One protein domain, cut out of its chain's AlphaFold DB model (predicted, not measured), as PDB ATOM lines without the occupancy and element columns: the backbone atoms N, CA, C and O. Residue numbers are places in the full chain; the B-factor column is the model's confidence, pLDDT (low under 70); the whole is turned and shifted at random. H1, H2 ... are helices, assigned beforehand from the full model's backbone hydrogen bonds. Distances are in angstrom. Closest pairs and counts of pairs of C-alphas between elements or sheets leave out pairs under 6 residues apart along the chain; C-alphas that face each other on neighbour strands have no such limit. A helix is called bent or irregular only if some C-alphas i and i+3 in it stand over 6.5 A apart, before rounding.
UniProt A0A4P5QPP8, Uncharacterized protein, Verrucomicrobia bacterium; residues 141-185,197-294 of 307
ATOM      1  N   VAL A 141     -20.959 -15.267   8.614       91.38
ATOM      2  CA  VAL A 141     -21.346 -16.077   7.450       91.38
ATOM      3  C   VAL A 141     -22.554 -16.953   7.799       91.38
ATOM      4  O   VAL A 141     -23.593 -16.843   7.147       91.38
ATOM      5  N   LEU A 142     -22.478 -17.749   8.870       90.69
ATOM      6  CA  LEU A 142     -23.582 -18.606   9.315       90.69
ATOM      7  C   LEU A 142     -24.864 -17.801   9.556       90.69
ATOM      8  O   LEU A 142     -25.922 -18.168   9.052       90.69
ATOM      9  N   GLN A 143     -24.778 -16.674  10.261       88.44
ATOM     10  CA  GLN A 143     -25.940 -15.828  10.551       88.44
ATOM     11  C   GLN A 143     -26.545 -15.167   9.308       88.44
ATOM     12  O   GLN A 143     -27.709 -14.778   9.345       88.44
ATOM     13  N   GLN A 144     -25.795 -15.021   8.214       87.12
ATOM     14  CA  GLN A 144     -26.329 -14.479   6.965       87.12
ATOM     15  C   GLN A 144     -26.996 -15.547   6.101       87.12
ATOM     16  O   GLN A 144     -28.055 -15.289   5.532       87.12
ATOM     17  N   PHE A 145     -26.392 -16.730   6.004       86.88
ATOM     18  CA  PHE A 145     -26.888 -17.785   5.123       86.88
ATOM     19  C   PHE A 145     -27.999 -18.615   5.764       86.88
ATOM     20  O   PHE A 145     -28.983 -18.921   5.094       86.88
ATOM     21  N   VAL A 146     -27.890 -18.940   7.057       86.38
ATOM     22  CA  VAL A 146     -28.841 -19.838   7.732       86.38
ATOM     23  C   VAL A 146     -30.279 -19.299   7.701       86.38
ATOM     24  O   VAL A 146     -31.150 -20.044   7.259       86.38
ATOM     25  N   PRO A 147     -30.573 -18.033   8.060       81.12
ATOM     26  CA  PRO A 147     -31.952 -17.537   8.039       81.12
ATOM     27  C   PRO A 147     -32.545 -17.454   6.629       81.12
ATOM     28  O   PRO A 147     -33.732 -17.705   6.444       81.12
ATOM     29  N   GLY A 148     -31.725 -17.114   5.627       82.00
ATOM     30  CA  GLY A 148     -32.164 -17.101   4.230       82.00
ATOM     31  C   GLY A 148     -32.551 -18.499   3.759       82.00
ATOM     32  O   GLY A 148     -33.617 -18.692   3.183       82.00
ATOM     33  N   LEU A 149     -31.721 -19.482   4.102       82.88
ATOM     34  CA  LEU A 149     -31.932 -20.875   3.751       82.88
ATOM     35  C   LEU A 149     -33.124 -21.500   4.495       82.88
ATOM     36  O   LEU A 149     -33.864 -22.279   3.900       82.88
ATOM     37  N   MET A 150     -33.339 -21.132   5.765       81.25
ATOM     38  CA  MET A 150     -34.543 -21.501   6.521       81.25
ATOM     39  C   MET A 150     -35.792 -20.944   5.843       81.25
ATOM     40  O   MET A 150     -36.700 -21.704   5.535       81.25
ATOM     41  N   ARG A 151     -35.805 -19.651   5.509       79.56
ATOM     42  CA  ARG A 151     -36.953 -19.006   4.858       79.56
ATOM     43  C   ARG A 151     -37.272 -19.573   3.471       79.56
ATOM     44  O   ARG A 151     -38.437 -19.616   3.096       79.56
ATOM     45  N   GLU A 152     -36.257 -19.930   2.690       82.50
ATOM     46  CA  GLU A 152     -36.441 -20.433   1.323       82.50
ATOM     47  C   GLU A 152     -36.894 -21.898   1.299       82.50
ATOM     48  O   GLU A 152     -37.711 -22.274   0.463       82.50
ATOM     49  N   ARG A 153     -36.362 -22.729   2.206       75.56
ATOM     50  CA  ARG A 153     -36.546 -24.189   2.156       75.56
ATOM     51  C   ARG A 153     -37.501 -24.750   3.202       75.56
ATOM     52  O   ARG A 153     -37.935 -25.889   3.049       75.56
ATOM     53  N   LEU A 154     -37.825 -24.006   4.259       74.38
ATOM     54  CA  LEU A 154     -38.817 -24.420   5.250       74.38
ATOM     55  C   LEU A 154     -40.154 -23.765   4.905       74.38
ATOM     56  O   LEU A 154     -40.353 -22.574   5.128       74.38
ATOM     57  N   ALA A 155     -41.091 -24.563   4.390       67.62
ATOM     58  CA  ALA A 155     -42.462 -24.110   4.150       67.62
ATOM     59  C   ALA A 155     -43.173 -23.712   5.459       67.62
ATOM     60  O   ALA A 155     -44.074 -22.872   5.457       67.62
ATOM     61  N   ARG A 156     -42.759 -24.311   6.584       72.00
ATOM     62  CA  ARG A 156     -43.213 -23.982   7.934       72.00
ATOM     63  C   ARG A 156     -42.078 -24.219   8.926       72.00
ATOM     64  O   ARG A 156     -41.548 -25.323   8.999       72.00
ATOM     65  N   GLU A 157     -41.730 -23.195   9.699       74.31
ATOM     66  CA  GLU A 157     -40.826 -23.356  10.838       74.31
ATOM     67  C   GLU A 157     -41.585 -24.038  11.980       74.31
ATOM     68  O   GLU A 157     -42.649 -23.575  12.395       74.31
ATOM     69  N   VAL A 158     -41.054 -25.161  12.460       79.75
ATOM     70  CA  VAL A 158     -41.555 -25.845  13.658       79.75
ATOM     71  C   VAL A 158     -40.758 -25.351  14.862       79.75
ATOM     72  O   VAL A 158     -39.569 -25.052  14.736       79.75
ATOM     73  N   VAL A 159     -41.372 -25.267  16.040       83.12
ATOM     74  CA  VAL A 159     -40.627 -24.997  17.277       83.12
ATOM     75  C   VAL A 159     -39.615 -26.129  17.495       83.12
ATOM     76  O   VAL A 159     -39.963 -27.305  17.445       83.12
ATOM     77  N   PHE A 160     -38.337 -25.794  17.688       82.62
ATOM     78  CA  PHE A 160     -37.262 -26.794  17.687       82.62
ATOM     79  C   PHE A 160     -37.471 -27.876  18.759       82.62
ATOM     80  O   PHE A 160     -37.243 -29.060  18.507       82.62
ATOM     81  N   GLU A 161     -37.966 -27.475  19.925       85.56
ATOM     82  CA  GLU A 161     -38.283 -28.346  21.055       85.56
ATOM     83  C   GLU A 161     -39.417 -29.342  20.748       85.56
ATOM     84  O   GLU A 161     -39.475 -30.406  21.363       85.56
ATOM     85  N   GLU A 162     -40.282 -29.040  19.776       89.31
ATOM     86  CA  GLU A 162     -41.399 -29.899  19.358       89.31
ATOM     87  C   GLU A 162     -40.992 -30.929  18.298       89.31
ATOM     88  O   GLU A 162     -41.694 -31.925  18.109       89.31
ATOM     89  N   ILE A 163     -39.849 -30.749  17.627       89.50
ATOM     90  CA  ILE A 163     -39.383 -31.655  16.564       89.50
ATOM     91  C   ILE A 163     -39.349 -33.127  17.019       89.50
ATOM     92  O   ILE A 163     -39.839 -33.978  16.273       89.50
ATOM     93  N   PRO A 164     -38.818 -33.490  18.209       90.88
ATOM     94  CA  PRO A 164     -38.838 -34.878  18.670       90.88
ATOM     95  C   PRO A 164     -40.258 -35.436  18.812       90.88
ATOM     96  O   PRO A 164     -40.494 -36.590  18.461       90.88
ATOM     97  N   HIS A 165     -41.199 -34.613  19.281       92.88
ATOM     98  CA  HIS A 165     -42.594 -35.005  19.446       92.88
ATOM     99  C   HIS A 165     -43.276 -35.220  18.088       92.88
ATOM    100  O   HIS A 165     -43.837 -36.290  17.857       92.88
ATOM    101  N   LEU A 166     -43.143 -34.274  17.151       93.12
ATOM    102  CA  LEU A 166     -43.709 -34.415  15.803       93.12
ATOM    103  C   LEU A 166     -43.130 -35.617  15.051       93.12
ATOM    104  O   LEU A 166     -43.859 -36.334  14.373       93.12
ATOM    105  N   ARG A 167     -41.829 -35.886  15.204       94.06
ATOM    106  CA  ARG A 167     -41.206 -37.099  14.654       94.06
ATOM    107  C   ARG A 167     -41.856 -38.377  15.193       94.06
ATOM    108  O   ARG A 167     -42.027 -39.315  14.422       94.06
ATOM    109  N   GLY A 168     -42.201 -38.400  16.481       94.25
ATOM    110  CA  GLY A 168     -42.925 -39.509  17.104       94.25
ATOM    111  C   GLY A 168     -44.319 -39.697  16.508       94.25
ATOM    112  O   GLY A 168     -44.672 -40.816  16.154       94.25
ATOM    113  N   LEU A 169     -45.063 -38.605  16.304       96.06
ATOM    114  CA  LEU A 169     -46.391 -38.647  15.677       96.06
ATOM    115  C   LEU A 169     -46.346 -39.190  14.242       96.06
ATOM    116  O   LEU A 169     -47.196 -39.988  13.861       96.06
ATOM    117  N   LEU A 170     -45.343 -38.792  13.448       95.75
ATOM    118  CA  LEU A 170     -45.168 -39.309  12.084       95.75
ATOM    119  C   LEU A 170     -44.861 -40.809  12.066       95.75
ATOM    120  O   LEU A 170     -45.378 -41.528  11.215       95.75
ATOM    121  N   LEU A 171     -44.016 -41.275  12.992       96.50
ATOM    122  CA  LEU A 171     -43.695 -42.695  13.118       96.50
ATOM    123  C   LEU A 171     -44.936 -43.501  13.515       96.50
ATOM    124  O   LEU A 171     -45.240 -44.490  12.859       96.50
ATOM    125  N   GLN A 172     -45.676 -43.036  14.523       97.06
ATOM    126  CA  GLN A 172     -46.902 -43.689  14.972       97.06
ATOM    127  C   GLN A 172     -47.936 -43.783  13.840       97.06
ATOM    128  O   GLN A 172     -48.481 -44.852  13.597       97.06
ATOM    129  N   ALA A 173     -48.152 -42.698  13.090       96.62
ATOM    130  CA  ALA A 173     -49.085 -42.701  11.964       96.62
ATOM    131  C   ALA A 173     -48.674 -43.692  10.853       96.62
ATOM    132  O   ALA A 173     -49.529 -44.325  10.231       96.62
ATOM    133  N   ALA A 174     -47.367 -43.852  10.610       96.00
ATOM    134  CA  ALA A 174     -46.854 -44.830   9.653       96.00
ATOM    135  C   ALA A 174     -47.016 -46.278  10.137       96.00
ATOM    136  O   ALA A 174     -47.329 -47.155   9.328       96.00
ATOM    137  N   GLU A 175     -46.835 -46.530  11.433       95.94
ATOM    138  CA  GLU A 175     -47.073 -47.840  12.050       95.94
ATOM    139  C   GLU A 175     -48.565 -48.204  12.035       95.94
ATOM    140  O   GLU A 175     -48.913 -49.310  11.630       95.94
ATOM    141  N   GLU A 176     -49.454 -47.266  12.361       95.81
ATOM    142  CA  GLU A 176     -50.908 -47.466  12.278       95.81
ATOM    143  C   GLU A 176     -51.354 -47.780  10.842       95.81
ATOM    144  O   GLU A 176     -52.103 -48.731  10.617       95.81
ATOM    145  N   LEU A 177     -50.843 -47.040   9.847       94.69
ATOM    146  CA  LEU A 177     -51.135 -47.324   8.439       94.69
ATOM    147  C   LEU A 177     -50.622 -48.703   8.012       94.69
ATOM    148  O   LEU A 177     -51.274 -49.389   7.229       94.69
ATOM    149  N   ARG A 178     -49.447 -49.111   8.489       94.19
ATOM    150  CA  ARG A 178     -48.895 -50.434   8.188       94.19
ATOM    151  C   ARG A 178     -49.812 -51.546   8.695       94.19
ATOM    152  O   ARG A 178     -50.020 -52.506   7.954       94.19
ATOM    153  N   GLU A 179     -50.325 -51.437   9.917       93.50
ATOM    154  CA  GLU A 179     -51.232 -52.449  10.468       93.50
ATOM    155  C   GLU A 179     -52.599 -52.436   9.744       93.50
ATOM    156  O   GLU A 179     -53.042 -53.499   9.318       93.50
ATOM    157  N   ASP A 180     -53.173 -51.263   9.427       92.12
ATOM    158  CA  ASP A 180     -54.395 -51.124   8.591       92.12
ATOM    159  C   ASP A 180     -54.254 -51.831   7.225       92.12
ATOM    160  O   ASP A 180     -55.150 -52.536   6.748       92.12
ATOM    161  N   LEU A 181     -53.085 -51.689   6.589       89.50
ATOM    162  CA  LEU A 181     -52.797 -52.331   5.305       89.50
ATOM    163  C   LEU A 181     -52.611 -53.848   5.424       89.50
ATOM    164  O   LEU A 181     -52.965 -54.557   4.483       89.50
ATOM    165  N   LYS A 182     -52.058 -54.351   6.534       88.12
ATOM    166  CA  LYS A 182     -51.922 -55.797   6.774       88.12
ATOM    167  C   LYS A 182     -53.269 -56.453   7.038       88.12
ATOM    168  O   LYS A 182     -53.529 -57.506   6.465       88.12
ATOM    169  N   ASP A 183     -54.125 -55.815   7.830       87.12
ATOM    170  CA  ASP A 183     -55.483 -56.301   8.107       87.12
ATOM    171  C   ASP A 183     -56.341 -56.339   6.834       87.12
ATOM    172  O   ASP A 183     -57.214 -57.191   6.675       87.12
ATOM    173  N   SER A 184     -56.048 -55.445   5.886       81.12
ATOM    174  CA  SER A 184     -56.693 -55.388   4.573       81.12
ATOM    175  C   SER A 184     -56.162 -56.421   3.563       81.12
ATOM    176  O   SER A 184     -56.710 -56.514   2.459       81.12
ATOM    177  N   GLN A 185     -55.100 -57.179   3.874       74.69
ATOM    178  CA  GLN A 185     -54.585 -58.199   2.955       74.69
ATOM    179  C   GLN A 185     -55.533 -59.407   2.913       74.69
ATOM    180  O   GLN A 185     -55.847 -59.990   3.951       74.69
ATOM    181  N   ASP A 197     -53.826 -55.208  -8.375       72.88
ATOM    182  CA  ASP A 197     -54.364 -54.771  -7.070       72.88
ATOM    183  C   ASP A 197     -53.879 -55.710  -5.951       72.88
ATOM    184  O   ASP A 197     -53.454 -55.261  -4.885       72.88
ATOM    185  N   GLN A 198     -53.801 -57.014  -6.240       75.00
ATOM    186  CA  GLN A 198     -53.299 -58.030  -5.312       75.00
ATOM    187  C   GLN A 198     -51.818 -57.823  -4.943       75.00
ATOM    188  O   GLN A 198     -51.426 -58.063  -3.800       75.00
ATOM    189  N   GLN A 199     -50.985 -57.363  -5.887       82.44
ATOM    190  CA  GLN A 199     -49.554 -57.101  -5.660       82.44
ATOM    191  C   GLN A 199     -49.271 -55.716  -5.053       82.44
ATOM    192  O   GLN A 199     -48.203 -55.506  -4.473       82.44
ATOM    193  N   SER A 200     -50.233 -54.789  -5.121       87.19
ATOM    194  CA  SER A 200     -50.097 -53.420  -4.608       87.19
ATOM    195  C   SER A 200     -49.913 -53.375  -3.087       87.19
ATOM    196  O   SER A 200     -48.991 -52.727  -2.590       87.19
ATOM    197  N   LEU A 201     -50.754 -54.096  -2.339       88.81
ATOM    198  CA  LEU A 201     -50.705 -54.131  -0.872       88.81
ATOM    199  C   LEU A 201     -49.353 -54.653  -0.339       88.81
ATOM    200  O   LEU A 201     -48.707 -53.927   0.420       88.81
ATOM    201  N   PRO A 202     -48.851 -55.832  -0.772       90.56
ATOM    202  CA  PRO A 202     -47.521 -56.305  -0.392       90.56
ATOM    203  C   PRO A 202     -46.393 -55.336  -0.759       90.56
ATOM    204  O   PRO A 202     -45.443 -55.194   0.013       90.56
ATOM    205  N   ALA A 203     -46.478 -54.655  -1.909       91.50
ATOM    206  CA  ALA A 203     -45.470 -53.683  -2.330       91.50
ATOM    207  C   ALA A 203     -45.414 -52.464  -1.392       91.50
ATOM    208  O   ALA A 203     -44.324 -52.065  -0.970       91.50
ATOM    209  N   ILE A 204     -46.570 -51.910  -1.009       93.19
ATOM    210  CA  ILE A 204     -46.649 -50.773  -0.076       93.19
ATOM    211  C   ILE A 204     -46.192 -51.189   1.325       93.19
ATOM    212  O   ILE A 204     -45.382 -50.485   1.929       93.19
ATOM    213  N   THR A 205     -46.656 -52.335   1.837       93.12
ATOM    214  CA  THR A 205     -46.233 -52.839   3.155       93.12
ATOM    215  C   THR A 205     -44.723 -53.077   3.187       93.12
ATOM    216  O   THR A 205     -44.054 -52.639   4.121       93.12
ATOM    217  N   ARG A 206     -44.154 -53.670   2.129       94.00
ATOM    218  CA  ARG A 206     -42.703 -53.852   2.004       94.00
ATOM    219  C   ARG A 206     -41.955 -52.520   2.006       94.00
ATOM    220  O   ARG A 206     -40.925 -52.416   2.665       94.00
ATOM    221  N   PHE A 207     -42.452 -51.512   1.290       95.38
ATOM    222  CA  PHE A 207     -41.848 -50.179   1.287       95.38
ATOM    223  C   PHE A 207     -41.907 -49.518   2.674       95.38
ATOM    224  O   PHE A 207     -40.924 -48.920   3.120       95.38
ATOM    225  N   LEU A 208     -43.031 -49.660   3.386       94.88
ATOM    226  CA  LEU A 208     -43.166 -49.184   4.763       94.88
ATOM    227  C   LEU A 208     -42.132 -49.840   5.686       94.88
ATOM    228  O   LEU A 208     -41.434 -49.130   6.409       94.88
ATOM    229  N   ASP A 209     -41.997 -51.164   5.607       94.94
ATOM    230  CA  ASP A 209     -41.086 -51.954   6.439       94.94
ATOM    231  C   ASP A 209     -39.605 -51.701   6.130       94.94
ATOM    232  O   ASP A 209     -38.782 -51.623   7.044       94.94
ATOM    233  N   GLN A 210     -39.245 -51.601   4.848       94.44
ATOM    234  CA  GLN A 210     -37.844 -51.560   4.415       94.44
ATOM    235  C   GLN A 210     -37.290 -50.140   4.291       94.44
ATOM    236  O   GLN A 210     -36.087 -49.948   4.466       94.44
ATOM    237  N   GLU A 211     -38.136 -49.146   4.008       94.31
ATOM    238  CA  GLU A 211     -37.682 -47.780   3.735       94.31
ATOM    239  C   GLU A 211     -38.300 -46.743   4.677       94.31
ATOM    240  O   GLU A 211     -37.564 -46.022   5.358       94.31
ATOM    241  N   CYS A 212     -39.634 -46.656   4.751       95.00
ATOM    242  CA  CYS A 212     -40.308 -45.553   5.447       95.00
ATOM    243  C   CYS A 212     -40.110 -45.586   6.969       95.00
ATOM    244  O   CYS A 212     -39.589 -44.627   7.542       95.00
ATOM    245  N   ILE A 213     -40.485 -46.680   7.635       95.94
ATOM    246  CA  ILE A 213     -40.390 -46.807   9.097       95.94
ATOM    247  C   ILE A 213     -38.930 -46.739   9.573       95.94
ATOM    248  O   ILE A 213     -38.652 -45.991  10.520       95.94
ATOM    249  N   PRO A 214     -37.952 -47.402   8.919       96.12
ATOM    250  CA  PRO A 214     -36.538 -47.206   9.236       96.12
ATOM    251  C   PRO A 214     -36.095 -45.740   9.129       96.12
ATOM    252  O   PRO A 214     -35.360 -45.253   9.988       96.12
ATOM    253  N   TYR A 215     -36.575 -45.000   8.125       96.00
ATOM    254  CA  TYR A 215     -36.287 -43.572   7.990       96.00
ATOM    255  C   TYR A 215     -36.922 -42.717   9.096       96.00
ATOM    256  O   TYR A 215     -36.242 -41.878   9.697       96.00
ATOM    257  N   LEU A 216     -38.199 -42.943   9.406       95.00
ATOM    258  CA  LEU A 216     -38.925 -42.189  10.432       95.00
ATOM    259  C   LEU A 216     -38.401 -42.482  11.848       95.00
ATOM    260  O   LEU A 216     -38.275 -41.562  12.659       95.00
ATOM    261  N   SER A 217     -38.004 -43.719  12.137       94.81
ATOM    262  CA  SER A 217     -37.443 -44.110  13.438       94.81
ATOM    263  C   SER A 217     -35.983 -43.680  13.631       94.81
ATOM    264  O   SER A 217     -35.559 -43.407  14.759       94.81
ATOM    265  N   ALA A 218     -35.201 -43.545  12.552       93.19
ATOM    266  CA  ALA A 218     -33.781 -43.222  12.643       93.19
ATOM    267  C   ALA A 218     -33.518 -41.912  13.401       93.19
ATOM    268  O   ALA A 218     -34.107 -40.864  13.117       93.19
ATOM    269  N   LYS A 219     -32.541 -41.919  14.319       88.31
ATOM    270  CA  LYS A 219     -32.074 -40.694  14.994       88.31
ATOM    271  C   LYS A 219     -31.563 -39.665  13.980       88.31
ATOM    272  O   LYS A 219     -31.925 -38.492  14.074       88.31
ATOM    273  N   ASN A 220     -30.783 -40.132  13.002       86.31
ATOM    274  CA  ASN A 220     -30.232 -39.348  11.901       86.31
ATOM    275  C   ASN A 220     -30.573 -40.013  10.556       86.31
ATOM    276  O   ASN A 220     -29.981 -41.026  10.197       86.31
ATOM    277  N   GLY A 221     -31.496 -39.413   9.803       84.94
ATOM    278  CA  GLY A 221     -31.939 -39.921   8.503       84.94
ATOM    279  C   GLY A 221     -31.035 -39.547   7.322       84.94
ATOM    280  O   GLY A 221     -31.355 -39.883   6.187       84.94
ATOM    281  N   SER A 222     -29.912 -38.851   7.551       84.12
ATOM    282  CA  SER A 222     -29.032 -38.355   6.473       84.12
ATOM    283  C   SER A 222     -28.411 -39.441   5.600       84.12
ATOM    284  O   SER A 222     -28.144 -39.177   4.436       84.12
ATOM    285  N   HIS A 223     -28.183 -40.638   6.136       88.06
ATOM    286  CA  HIS A 223     -27.579 -41.747   5.392       88.06
ATOM    287  C   HIS A 223     -28.606 -42.589   4.629       88.06
ATOM    288  O   HIS A 223     -28.226 -43.424   3.814       88.06
ATOM    289  N   LEU A 224     -29.898 -42.386   4.893       92.81
ATOM    290  CA  LEU A 224     -30.962 -43.185   4.304       92.81
ATOM    291  C   LEU A 224     -31.425 -42.576   2.970       92.81
ATOM    292  O   LEU A 224     -31.402 -41.347   2.817       92.81
ATOM    293  N   PRO A 225     -31.881 -43.400   2.007       91.94
ATOM    294  CA  PRO A 225     -32.340 -42.922   0.703       91.94
ATOM    295  C   PRO A 225     -33.440 -41.862   0.817       91.94
ATOM    296  O   PRO A 225     -33.334 -40.792   0.220       91.94
ATOM    297  N   LEU A 226     -34.436 -42.098   1.678       93.69
ATOM    298  CA  LEU A 226     -35.559 -41.178   1.896       93.69
ATOM    299  C   LEU A 226     -35.171 -39.854   2.570       93.69
ATOM    300  O   LEU A 226     -35.982 -38.928   2.584       93.69
ATOM    301  N   GLY A 227     -33.938 -39.736   3.078       91.75
ATOM    302  CA  GLY A 227     -33.358 -38.489   3.576       91.75
ATOM    303  C   GLY A 227     -32.894 -37.535   2.470       91.75
ATOM    304  O   GLY A 227     -32.638 -36.360   2.744       91.75
ATOM    305  N   HIS A 228     -32.815 -38.009   1.224       93.44
ATOM    306  CA  HIS A 228     -32.421 -37.224   0.057       93.44
ATOM    307  C   HIS A 228     -33.600 -37.044  -0.897       93.44
ATOM    308  O   HIS A 228     -34.213 -38.012  -1.330       93.44
ATOM    309  N   GLU A 229     -33.874 -35.802  -1.296       91.75
ATOM    310  CA  GLU A 229     -35.029 -35.444  -2.133       91.75
ATOM    311  C   GLU A 229     -35.095 -36.233  -3.450       91.75
ATOM    312  O   GLU A 229     -36.133 -36.792  -3.786       91.75
ATOM    313  N   ARG A 230     -33.970 -36.345  -4.170       93.75
ATOM    314  CA  ARG A 230     -33.915 -37.063  -5.454       93.75
ATOM    315  C   ARG A 230     -34.145 -38.566  -5.303       93.75
ATOM    316  O   ARG A 230     -34.856 -39.154  -6.107       93.75
ATOM    317  N   ALA A 231     -33.538 -39.178  -4.285       94.56
ATOM    318  CA  ALA A 231     -33.683 -40.608  -4.037       94.56
ATOM    319  C   ALA A 231     -35.097 -40.938  -3.540       94.56
ATOM    320  O   ALA A 231     -35.701 -41.881  -4.038       94.56
ATOM    321  N   ALA A 232     -35.662 -40.107  -2.656       94.94
ATOM    322  CA  ALA A 232     -37.056 -40.211  -2.242       94.94
ATOM    323  C   ALA A 232     -38.008 -40.098  -3.443       94.94
ATOM    324  O   ALA A 232     -38.869 -40.956  -3.622       94.94
ATOM    325  N   ALA A 233     -37.826 -39.095  -4.310       95.12
ATOM    326  CA  ALA A 233     -38.653 -38.924  -5.505       95.12
ATOM    327  C   ALA A 233     -38.593 -40.148  -6.434       95.12
ATOM    328  O   ALA A 233     -39.629 -40.600  -6.918       95.12
ATOM    329  N   ALA A 234     -37.403 -40.721  -6.642       95.56
ATOM    330  CA  ALA A 234     -37.238 -41.937  -7.432       95.56
ATOM    331  C   ALA A 234     -37.925 -43.153  -6.781       95.56
ATOM    332  O   ALA A 234     -38.641 -43.883  -7.466       95.56
ATOM    333  N   ALA A 235     -37.765 -43.335  -5.467       95.31
ATOM    334  CA  ALA A 235     -38.376 -44.433  -4.721       95.31
ATOM    335  C   ALA A 235     -39.913 -44.363  -4.767       95.31
ATOM    336  O   ALA A 235     -40.573 -45.326  -5.157       95.31
ATOM    337  N   PHE A 236     -40.490 -43.188  -4.494       96.38
ATOM    338  CA  PHE A 236     -41.937 -42.980  -4.574       96.38
ATOM    339  C   PHE A 236     -42.472 -43.042  -6.010       96.38
ATOM    340  O   PHE A 236     -43.597 -43.494  -6.221       96.38
ATOM    341  N   SER A 237     -41.697 -42.616  -7.013       95.12
ATOM    342  CA  SER A 237     -42.075 -42.791  -8.422       95.12
ATOM    343  C   SER A 237     -42.127 -44.271  -8.798       95.12
ATOM    344  O   SER A 237     -43.093 -44.700  -9.423       95.12
ATOM    345  N   SER A 238     -41.126 -45.056  -8.393       93.62
ATOM    346  CA  SER A 238     -41.093 -46.505  -8.616       93.62
ATOM    347  C   SER A 238     -42.274 -47.204  -7.937       93.62
ATOM    348  O   SER A 238     -42.963 -48.007  -8.564       93.62
ATOM    349  N   LEU A 239     -42.582 -46.838  -6.688       94.19
ATOM    350  CA  LEU A 239     -43.724 -47.390  -5.960       94.19
ATOM    351  C   LEU A 239     -45.051 -47.109  -6.683       94.19
ATOM    352  O   LEU A 239     -45.841 -48.021  -6.889       94.19
ATOM    353  N   ARG A 240     -45.270 -45.872  -7.153       94.12
ATOM    354  CA  ARG A 240     -46.497 -45.493  -7.882       94.12
ATOM    355  C   ARG A 240     -46.668 -46.195  -9.229       94.12
ATOM    356  O   ARG A 240     -47.800 -46.308  -9.689       94.12
ATOM    357  N   LEU A 241     -45.577 -46.600  -9.881       91.31
ATOM    358  CA  LEU A 241     -45.629 -47.333 -11.151       91.31
ATOM    359  C   LEU A 241     -46.049 -48.794 -10.951       91.31
ATOM    360  O   LEU A 241     -46.693 -49.362 -11.825       91.31
ATOM    361  N   ASN A 242     -45.725 -49.372  -9.794       87.94
ATOM    362  CA  ASN A 242     -45.990 -50.771  -9.457       87.94
ATOM    363  C   ASN A 242     -47.250 -50.952  -8.594       87.94
ATOM    364  O   ASN A 242     -47.392 -51.956  -7.904       87.94
ATOM    365  N   THR A 243     -48.132 -49.954  -8.545       90.62
ATOM    366  CA  THR A 243     -49.288 -49.944  -7.644       90.62
ATOM    367  C   THR A 243     -50.525 -49.394  -8.349       90.62
ATOM    368  O   THR A 243     -50.446 -48.411  -9.091       90.62
ATOM    369  N   ASP A 244     -51.677 -50.017  -8.095       91.69
ATOM    370  CA  ASP A 244     -52.965 -49.616  -8.658       91.69
ATOM    371  C   ASP A 244     -53.328 -48.157  -8.280       91.69
ATOM    372  O   ASP A 244     -53.061 -47.720  -7.150       91.69
ATOM    373  N   PRO A 245     -53.948 -47.373  -9.190       89.56
ATOM    374  CA  PRO A 245     -54.399 -46.009  -8.916       89.56
ATOM    375  C   PRO A 245     -55.182 -45.817  -7.612       89.56
ATOM    376  O   PRO A 245     -55.046 -44.757  -6.994       89.56
ATOM    377  N   LYS A 246     -55.945 -46.821  -7.165       90.62
ATOM    378  CA  LYS A 246     -56.714 -46.798  -5.911       90.62
ATOM    379  C   LYS A 246     -55.856 -46.511  -4.671       90.62
ATOM    380  O   LYS A 246     -56.331 -45.860  -3.743       90.62
ATOM    381  N   TRP A 247     -54.598 -46.955  -4.651       90.88
ATOM    382  CA  TRP A 247     -53.710 -46.832  -3.487       90.88
ATOM    383  C   TRP A 247     -52.820 -45.587  -3.503       90.88
ATOM    384  O   TRP A 247     -52.180 -45.271  -2.496       90.88
ATOM    385  N   LYS A 248     -52.805 -44.831  -4.608       92.06
ATOM    386  CA  LYS A 248     -52.014 -43.595  -4.735       92.06
ATOM    387  C   LYS A 248     -52.244 -42.597  -3.589       92.06
ATOM    388  O   LYS A 248     -51.241 -42.110  -3.072       92.06
ATOM    389  N   PRO A 249     -53.478 -42.373  -3.085       94.25
ATOM    390  CA  PRO A 249     -53.693 -41.489  -1.937       94.25
ATOM    391  C   PRO A 249     -52.952 -41.923  -0.662       94.25
ATOM    392  O   PRO A 249     -52.495 -41.079   0.107       94.25
ATOM    393  N   ARG A 250     -52.796 -43.236  -0.429       93.38
ATOM    394  CA  ARG A 250     -52.029 -43.753   0.717       93.38
ATOM    395  C   ARG A 250     -50.527 -43.549   0.506       93.38
ATOM    396  O   ARG A 250     -49.840 -43.143   1.438       93.38
ATOM    397  N   ILE A 251     -50.024 -43.748  -0.716       95.38
ATOM    398  CA  ILE A 251     -48.623 -43.455  -1.066       95.38
ATOM    399  C   ILE A 251     -48.312 -41.964  -0.876       95.38
ATOM    400  O   ILE A 251     -47.264 -41.619  -0.331       95.38
ATOM    401  N   ASP A 252     -49.226 -41.079  -1.281       95.38
ATOM    402  CA  ASP A 252     -49.070 -39.631  -1.121       95.38
ATOM    403  C   ASP A 252     -48.982 -39.228   0.359       95.38
ATOM    404  O   ASP A 252     -48.190 -38.354   0.718       95.38
ATOM    405  N   LEU A 253     -49.731 -39.906   1.234       95.75
ATOM    406  CA  LEU A 253     -49.652 -39.708   2.681       95.75
ATOM    407  C   LEU A 253     -48.289 -40.140   3.250       95.75
ATOM    408  O   LEU A 253     -47.675 -39.386   4.005       95.75
ATOM    409  N   ILE A 254     -47.779 -41.305   2.834       96.00
ATOM    410  CA  ILE A 254     -46.449 -41.798   3.234       96.00
ATOM    411  C   ILE A 254     -45.355 -40.830   2.774       96.00
ATOM    412  O   ILE A 254     -44.444 -40.495   3.539       96.00
ATOM    413  N   GLN A 255     -45.454 -40.350   1.530       96.56
ATOM    414  CA  GLN A 255     -44.530 -39.354   1.003       96.56
ATOM    415  C   GLN A 255     -44.588 -38.072   1.831       96.56
ATOM    416  O   GLN A 255     -43.541 -37.581   2.248       96.56
ATOM    417  N   LYS A 256     -45.788 -37.575   2.147       95.31
ATOM    418  CA  LYS A 256     -45.961 -36.376   2.972       95.31
ATOM    419  C   LYS A 256     -45.249 -36.497   4.323       95.31
ATOM    420  O   LYS A 256     -44.533 -35.574   4.703       95.31
ATOM    421  N   TRP A 257     -45.376 -37.624   5.023       95.69
ATOM    422  CA  TRP A 257     -44.663 -37.838   6.289       95.69
ATOM    423  C   TRP A 257     -43.142 -37.838   6.116       95.69
ATOM    424  O   TRP A 257     -42.423 -37.229   6.910       95.69
ATOM    425  N   CYS A 258     -42.631 -38.474   5.059       95.44
ATOM    426  CA  CYS A 258     -41.196 -38.472   4.764       95.44
ATOM    427  C   CYS A 258     -40.684 -37.064   4.418       95.44
ATOM    428  O   CYS A 258     -39.575 -36.695   4.808       95.44
ATOM    429  N   ASP A 259     -41.486 -36.271   3.715       93.75
ATOM    430  CA  ASP A 259     -41.165 -34.902   3.317       93.75
ATOM    431  C   ASP A 259     -41.144 -33.968   4.540       93.75
ATOM    432  O   ASP A 259     -40.172 -33.232   4.741       93.75
ATOM    433  N   GLU A 260     -42.152 -34.063   5.415       92.88
ATOM    434  CA  GLU A 260     -42.189 -33.354   6.701       92.88
ATOM    435  C   GLU A 260     -41.000 -33.747   7.585       92.88
ATOM    436  O   GLU A 260     -40.342 -32.889   8.187       92.88
ATOM    437  N   ARG A 261     -40.649 -35.036   7.610       93.94
ATOM    438  CA  ARG A 261     -39.474 -35.500   8.340       93.94
ATOM    439  C   ARG A 261     -38.167 -34.936   7.774       93.94
ATOM    440  O   ARG A 261     -37.336 -34.466   8.556       93.94
ATOM    441  N   ARG A 262     -37.982 -34.922   6.449       92.50
ATOM    442  CA  ARG A 262     -36.800 -34.314   5.806       92.50
ATOM    443  C   ARG A 262     -36.686 -32.829   6.120       92.50
ATOM    444  O   ARG A 262     -35.584 -32.347   6.391       92.50
ATOM    445  N   MET A 263     -37.809 -32.113   6.108       90.69
ATOM    446  CA  MET A 263     -37.866 -30.699   6.476       90.69
ATOM    447  C   MET A 263     -37.369 -30.485   7.915       90.69
ATOM    448  O   MET A 263     -36.497 -29.644   8.150       90.69
ATOM    449  N   MET A 264     -37.842 -31.295   8.867       91.69
ATOM    450  CA  MET A 264     -37.390 -31.235  10.263       91.69
ATOM    451  C   MET A 264     -35.913 -31.622  10.437       91.69
ATOM    452  O   MET A 264     -35.192 -30.980  11.208       91.69
ATOM    453  N   ASP A 265     -35.428 -32.633   9.707       91.00
ATOM    454  CA  ASP A 265     -34.008 -33.010   9.700       91.00
ATOM    455  C   ASP A 265     -33.140 -31.842   9.199       91.00
ATOM    456  O   ASP A 265     -32.080 -31.556   9.764       91.00
ATOM    457  N   PHE A 266     -33.593 -31.138   8.160       89.25
ATOM    458  CA  PHE A 266     -32.905 -29.971   7.619       89.25
ATOM    459  C   PHE A 266     -32.855 -28.816   8.625       89.25
ATOM    460  O   PHE A 266     -31.772 -28.289   8.899       89.25
ATOM    461  N   GLN A 267     -33.992 -28.478   9.239       90.19
ATOM    462  CA  GLN A 267     -34.064 -27.457  10.286       90.19
ATOM    463  C   GLN A 267     -33.126 -27.784  11.459       90.19
ATOM    464  O   GLN A 267     -32.377 -26.922  11.925       90.19
ATOM    465  N   THR A 268     -33.110 -29.047  11.890       90.06
ATOM    466  CA  THR A 268     -32.256 -29.532  12.981       90.06
ATOM    467  C   THR A 268     -30.771 -29.366  12.655       90.06
ATOM    468  O   THR A 268     -30.001 -28.888  13.490       90.06
ATOM    469  N   ARG A 269     -30.352 -29.680  11.421       89.81
ATOM    470  CA  ARG A 269     -28.960 -29.476  10.976       89.81
ATOM    471  C   ARG A 269     -28.562 -28.005  11.025       89.81
ATOM    472  O   ARG A 269     -27.495 -27.691  11.546       89.81
ATOM    473  N   LEU A 270     -29.408 -27.107  10.523       89.88
ATOM    474  CA  LEU A 270     -29.131 -25.667  10.553       89.88
ATOM    475  C   LEU A 270     -29.021 -25.135  11.986       89.88
ATOM    476  O   LEU A 270     -28.100 -24.376  12.296       89.88
ATOM    477  N   HIS A 271     -29.905 -25.592  12.873       89.12
ATOM    478  CA  HIS A 271     -29.855 -25.246  14.289       89.12
ATOM    479  C   HIS A 271     -28.554 -25.730  14.951       89.12
ATOM    480  O   HIS A 271     -27.901 -24.962  15.664       89.12
ATOM    481  N   HIS A 272     -28.131 -26.967  14.675       90.50
ATOM    482  CA  HIS A 272     -26.867 -27.506  15.179       90.50
ATOM    483  C   HIS A 272     -25.641 -26.783  14.625       90.50
ATOM    484  O   HIS A 272     -24.704 -26.558  15.382       90.50
ATOM    485  N   LEU A 273     -25.638 -26.373  13.354       91.25
ATOM    486  CA  LEU A 273     -24.542 -25.574  12.793       91.25
ATOM    487  C   LEU A 273     -24.402 -24.234  13.526       91.25
ATOM    488  O   LEU A 273     -23.294 -23.848  13.901       91.25
ATOM    489  N   LEU A 274     -25.524 -23.555  13.796       88.69
ATOM    490  CA  LEU A 274     -25.530 -22.284  14.521       88.69
ATOM    491  C   LEU A 274     -25.014 -22.432  15.963       88.69
ATOM    492  O   LEU A 274     -24.220 -21.608  16.421       88.69
ATOM    493  N   HIS A 275     -25.432 -23.484  16.670       90.50
ATOM    494  CA  HIS A 275     -25.000 -23.731  18.050       90.50
ATOM    495  C   HIS A 275     -23.575 -24.285  18.131       90.50
ATOM    496  O   HIS A 275     -22.822 -23.900  19.022       90.50
ATOM    497  N   GLY A 276     -23.173 -25.129  17.180       92.81
ATOM    498  CA  GLY A 276     -21.824 -25.686  17.098       92.81
ATOM    499  C   GLY A 276     -20.759 -24.600  16.962       92.81
ATOM    500  O   GLY A 276     -19.725 -24.658  17.621       92.81
ATOM    501  N   TRP A 277     -21.049 -23.548  16.194       94.31
ATOM    502  CA  TRP A 277     -20.184 -22.371  16.117       94.31
ATOM    503  C   TRP A 277     -20.001 -21.668  17.476       94.31
ATOM    504  O   TRP A 277     -18.877 -21.312  17.840       94.31
ATOM    505  N   LEU A 278     -21.076 -21.501  18.256       92.38
ATOM    506  CA  LEU A 278     -21.014 -20.860  19.577       92.38
ATOM    507  C   LEU A 278     -20.155 -21.650  20.572       92.38
ATOM    508  O   LEU A 278     -19.468 -21.033  21.388       92.38
ATOM    509  N   ILE A 279     -20.157 -22.986  20.483       94.56
ATOM    510  CA  ILE A 279     -19.337 -23.871  21.328       94.56
ATOM    511  C   ILE A 279     -17.841 -23.616  21.125       94.56
ATOM    512  O   ILE A 279     -17.071 -23.773  22.065       94.56
ATOM    513  N   VAL A 280     -17.414 -23.194  19.934       94.31
ATOM    514  CA  VAL A 280     -16.010 -22.845  19.676       94.31
ATOM    515  C   VAL A 280     -15.750 -21.380  20.018       94.31
ATOM    516  O   VAL A 280     -14.837 -21.058  20.774       94.31
ATOM    517  N   HIS A 281     -16.578 -20.473  19.497       95.81
ATOM    518  CA  HIS A 281     -16.322 -19.039  19.585       95.81
ATOM    519  C   HIS A 281     -16.367 -18.507  21.026       95.81
ATOM    520  O   HIS A 281     -15.511 -17.708  21.418       95.81
ATOM    521  N   VAL A 282     -17.341 -18.944  21.836       94.56
ATOM    522  CA  VAL A 282     -17.538 -18.408  23.194       94.56
ATOM    523  C   VAL A 282     -16.410 -18.824  24.148       94.56
ATOM    524  O   VAL A 282     -15.826 -17.928  24.762       94.56
ATOM    525  N   PRO A 283     -16.024 -20.112  24.265       96.62
ATOM    526  CA  PRO A 283     -14.908 -20.507  25.126       96.62
ATOM    527  C   PRO A 283     -13.580 -19.880  24.707       96.62
ATOM    528  O   PRO A 283     -12.858 -19.379  25.567       96.62
ATOM    529  N   SER A 284     -13.282 -19.819  23.403       97.31
ATOM    530  CA  SER A 284     -12.074 -19.142  22.914       97.31
ATOM    531  C   SER A 284     -12.071 -17.652  23.264       97.31
ATOM    532  O   SER A 284     -11.034 -17.124  23.655       97.31
ATOM    533  N   SER A 285     -13.226 -16.980  23.200       96.69
ATOM    534  CA  SER A 285     -13.355 -15.565  23.583       96.69
ATOM    535  C   SER A 285     -13.149 -15.344  25.084       96.69
ATOM    536  O   SER A 285     -12.505 -14.376  25.480       96.69
ATOM    537  N   ILE A 286     -13.659 -16.247  25.929       96.44
ATOM    538  CA  ILE A 286     -13.447 -16.183  27.383       96.44
ATOM    539  C   ILE A 286     -11.971 -16.420  27.717       96.44
ATOM    540  O   ILE A 286     -11.387 -15.652  28.480       96.44
ATOM    541  N   ALA A 287     -11.355 -17.438  27.112       97.69
ATOM    542  CA  ALA A 287      -9.932 -17.715  27.275       97.69
ATOM    543  C   ALA A 287      -9.075 -16.515  26.841       97.69
ATOM    544  O   ALA A 287      -8.143 -16.138  27.552       97.69
ATOM    545  N   LEU A 288      -9.428 -15.868  25.721       97.75
ATOM    546  CA  LEU A 288      -8.752 -14.664  25.243       97.75
ATOM    547  C   LEU A 288      -8.880 -13.519  26.246       97.75
ATOM    548  O   LEU A 288      -7.891 -12.847  26.534       97.75
ATOM    549  N   LEU A 289     -10.077 -13.299  26.792       97.38
ATOM    550  CA  LEU A 289     -10.320 -12.230  27.754       97.38
ATOM    551  C   LEU A 289      -9.498 -12.427  29.033       97.38
ATOM    552  O   LEU A 289      -8.833 -11.492  29.477       97.38
ATOM    553  N   ILE A 290      -9.504 -13.641  29.589       97.56
ATOM    554  CA  ILE A 290      -8.735 -13.985  30.794       97.56
ATOM    555  C   ILE A 290      -7.234 -13.849  30.524       97.56
ATOM    556  O   ILE A 290      -6.526 -13.201  31.293       97.56
ATOM    557  N   GLY A 291      -6.753 -14.403  29.408       97.25
ATOM    558  CA  GLY A 291      -5.345 -14.317  29.028       97.25
ATOM    559  C   GLY A 291      -4.882 -12.877  28.783       97.25
ATOM    560  O   GLY A 291      -3.783 -12.503  29.186       97.25
ATOM    561  N   THR A 292      -5.736 -12.036  28.195       95.69
ATOM    562  CA  THR A 292      -5.438 -10.608  27.992       95.69
ATOM    563  C   THR A 292      -5.452  -9.840  29.315       95.69
ATOM    564  O   THR A 292      -4.600  -8.982  29.524       95.69
ATOM    565  N   ALA A 293      -6.362 -10.163  30.238       95.88
ATOM    566  CA  ALA A 293      -6.365  -9.567  31.573       95.88
ATOM    567  C   ALA A 293      -5.077  -9.914  32.339       95.88
ATOM    568  O   ALA A 293      -4.438  -9.028  32.905       95.88
ATOM    569  N   TRP A 294      -4.645 -11.178  32.284       95.50
ATOM    570  CA  TRP A 294      -3.358 -11.602  32.838       95.50
ATOM    571  C   TRP A 294      -2.184 -10.861  32.186       95.50
ATOM    572  O   TRP A 294      -1.310 -10.349  32.884       95.50
TER     573      TRP A 294
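This is residues 141 to 185 and 197 to 294 of the 307 residues of an uncharacterized protein of Verrucomicrobia bacterium (UniProt A0A4P5QPP8). Four helices, H2, H3, H4 and H5, make an up-and-down bundle, each running against the one before it in the chain, and the very long H5 runs on out of it as an arm whose residues 278 to 294 stick out. The first helix, H1, packs on H5 where it leaves the bundle, at residues 263 to 274. The printed part has 143 residues with five named helices, in the order H1, H2, H3, H4, H5, and no named strand; the class is all helix. The whole is loose, with a radius of gyration of the C-alphas of 20.4 A, and spans 78 by 25 by 23 A, its length made by the arm of H5.

H1, residues 141 to 153, begins with C-alpha 141 at (-21.346, -16.077, 7.450); it is neither bent nor irregular, but only just: C-alphas 144 and 147 are 6.5 A apart. H2, residues 160 to 183, is 36.0 A long and only just irregular, with C-alphas 161 and 164 7.0 A apart. H3, residues 197 to 217, begins at (-54.364, -54.771, -7.070) and is 28.6 A long; it has a kink of 31 degrees near residue 208 and is irregular, with C-alphas 210 and 213 7.1 A apart. H4 is residues 229 to 241. H5, residues 245 to 294, is 74.4 A long and ends with C-alpha 294 at (-3.358, -11.602, 32.838); it is irregular, with C-alphas 246 and 249 7.3 A apart.

H5 is the hub and touches the four other helices. With residues 248 to 255 alone it touches H4, closest at the C-alphas of Arg 240 and Lys 248, 6.6 A; this is a hairpin, at a shallow tilt of 12 degrees, opposite ways. With residues 247 to 261 alone it touches H3, closest at the C-alphas of Leu 216 and Arg 261, 7.0 A; they run the same way at a shallow tilt of 10 degrees. With residues 254 to 268 alone it touches H2, closest at the C-alphas of Leu 170 and Trp 257, 6.0 A; they run opposite ways at a shallow tilt of 24 degrees. H2 and H3 touch, closest at the C-alphas of Leu 171 and Leu 216, 5.5 A, with a shallow tilt of 25 degrees, opposite ways. The hairpin H3 and H4 only just touch, with 3 pairs of C-alphas within 8 A; the closest are those of Ile 204 and Leu 239, 7.4 A. H2 and H4 are apart. H1 touches H5, closest at the C-alphas of Val 146 and Leu 270, 6.5 A, at a shallow tilt of 14 degrees, opposite ways; it is apart from H2, H3 and H4. In H4 every O i to N i+4 pair is within hydrogen-bond range; the counts are 7 of 9 in H1, 18 of 20 in H2, 13 of 17 in H3 and 41 of 46 in H5.

The two C-alphas farthest apart are those of Gln 198 and Trp 294, 78.1 A; without residues 278 to 294, which stand free, the body spans 54 by 25 by 23 A. Residues 186 to 196 are not printed, and C-alphas 185 and 197 are 10.6 A apart across the cut. Of the links that are printed whole, H3 to H4 is long, H1 to H2 short and H4 to H5 tight. The mean pLDDT of the printed part is 91.0, and one residue, Ala 155, is under 70.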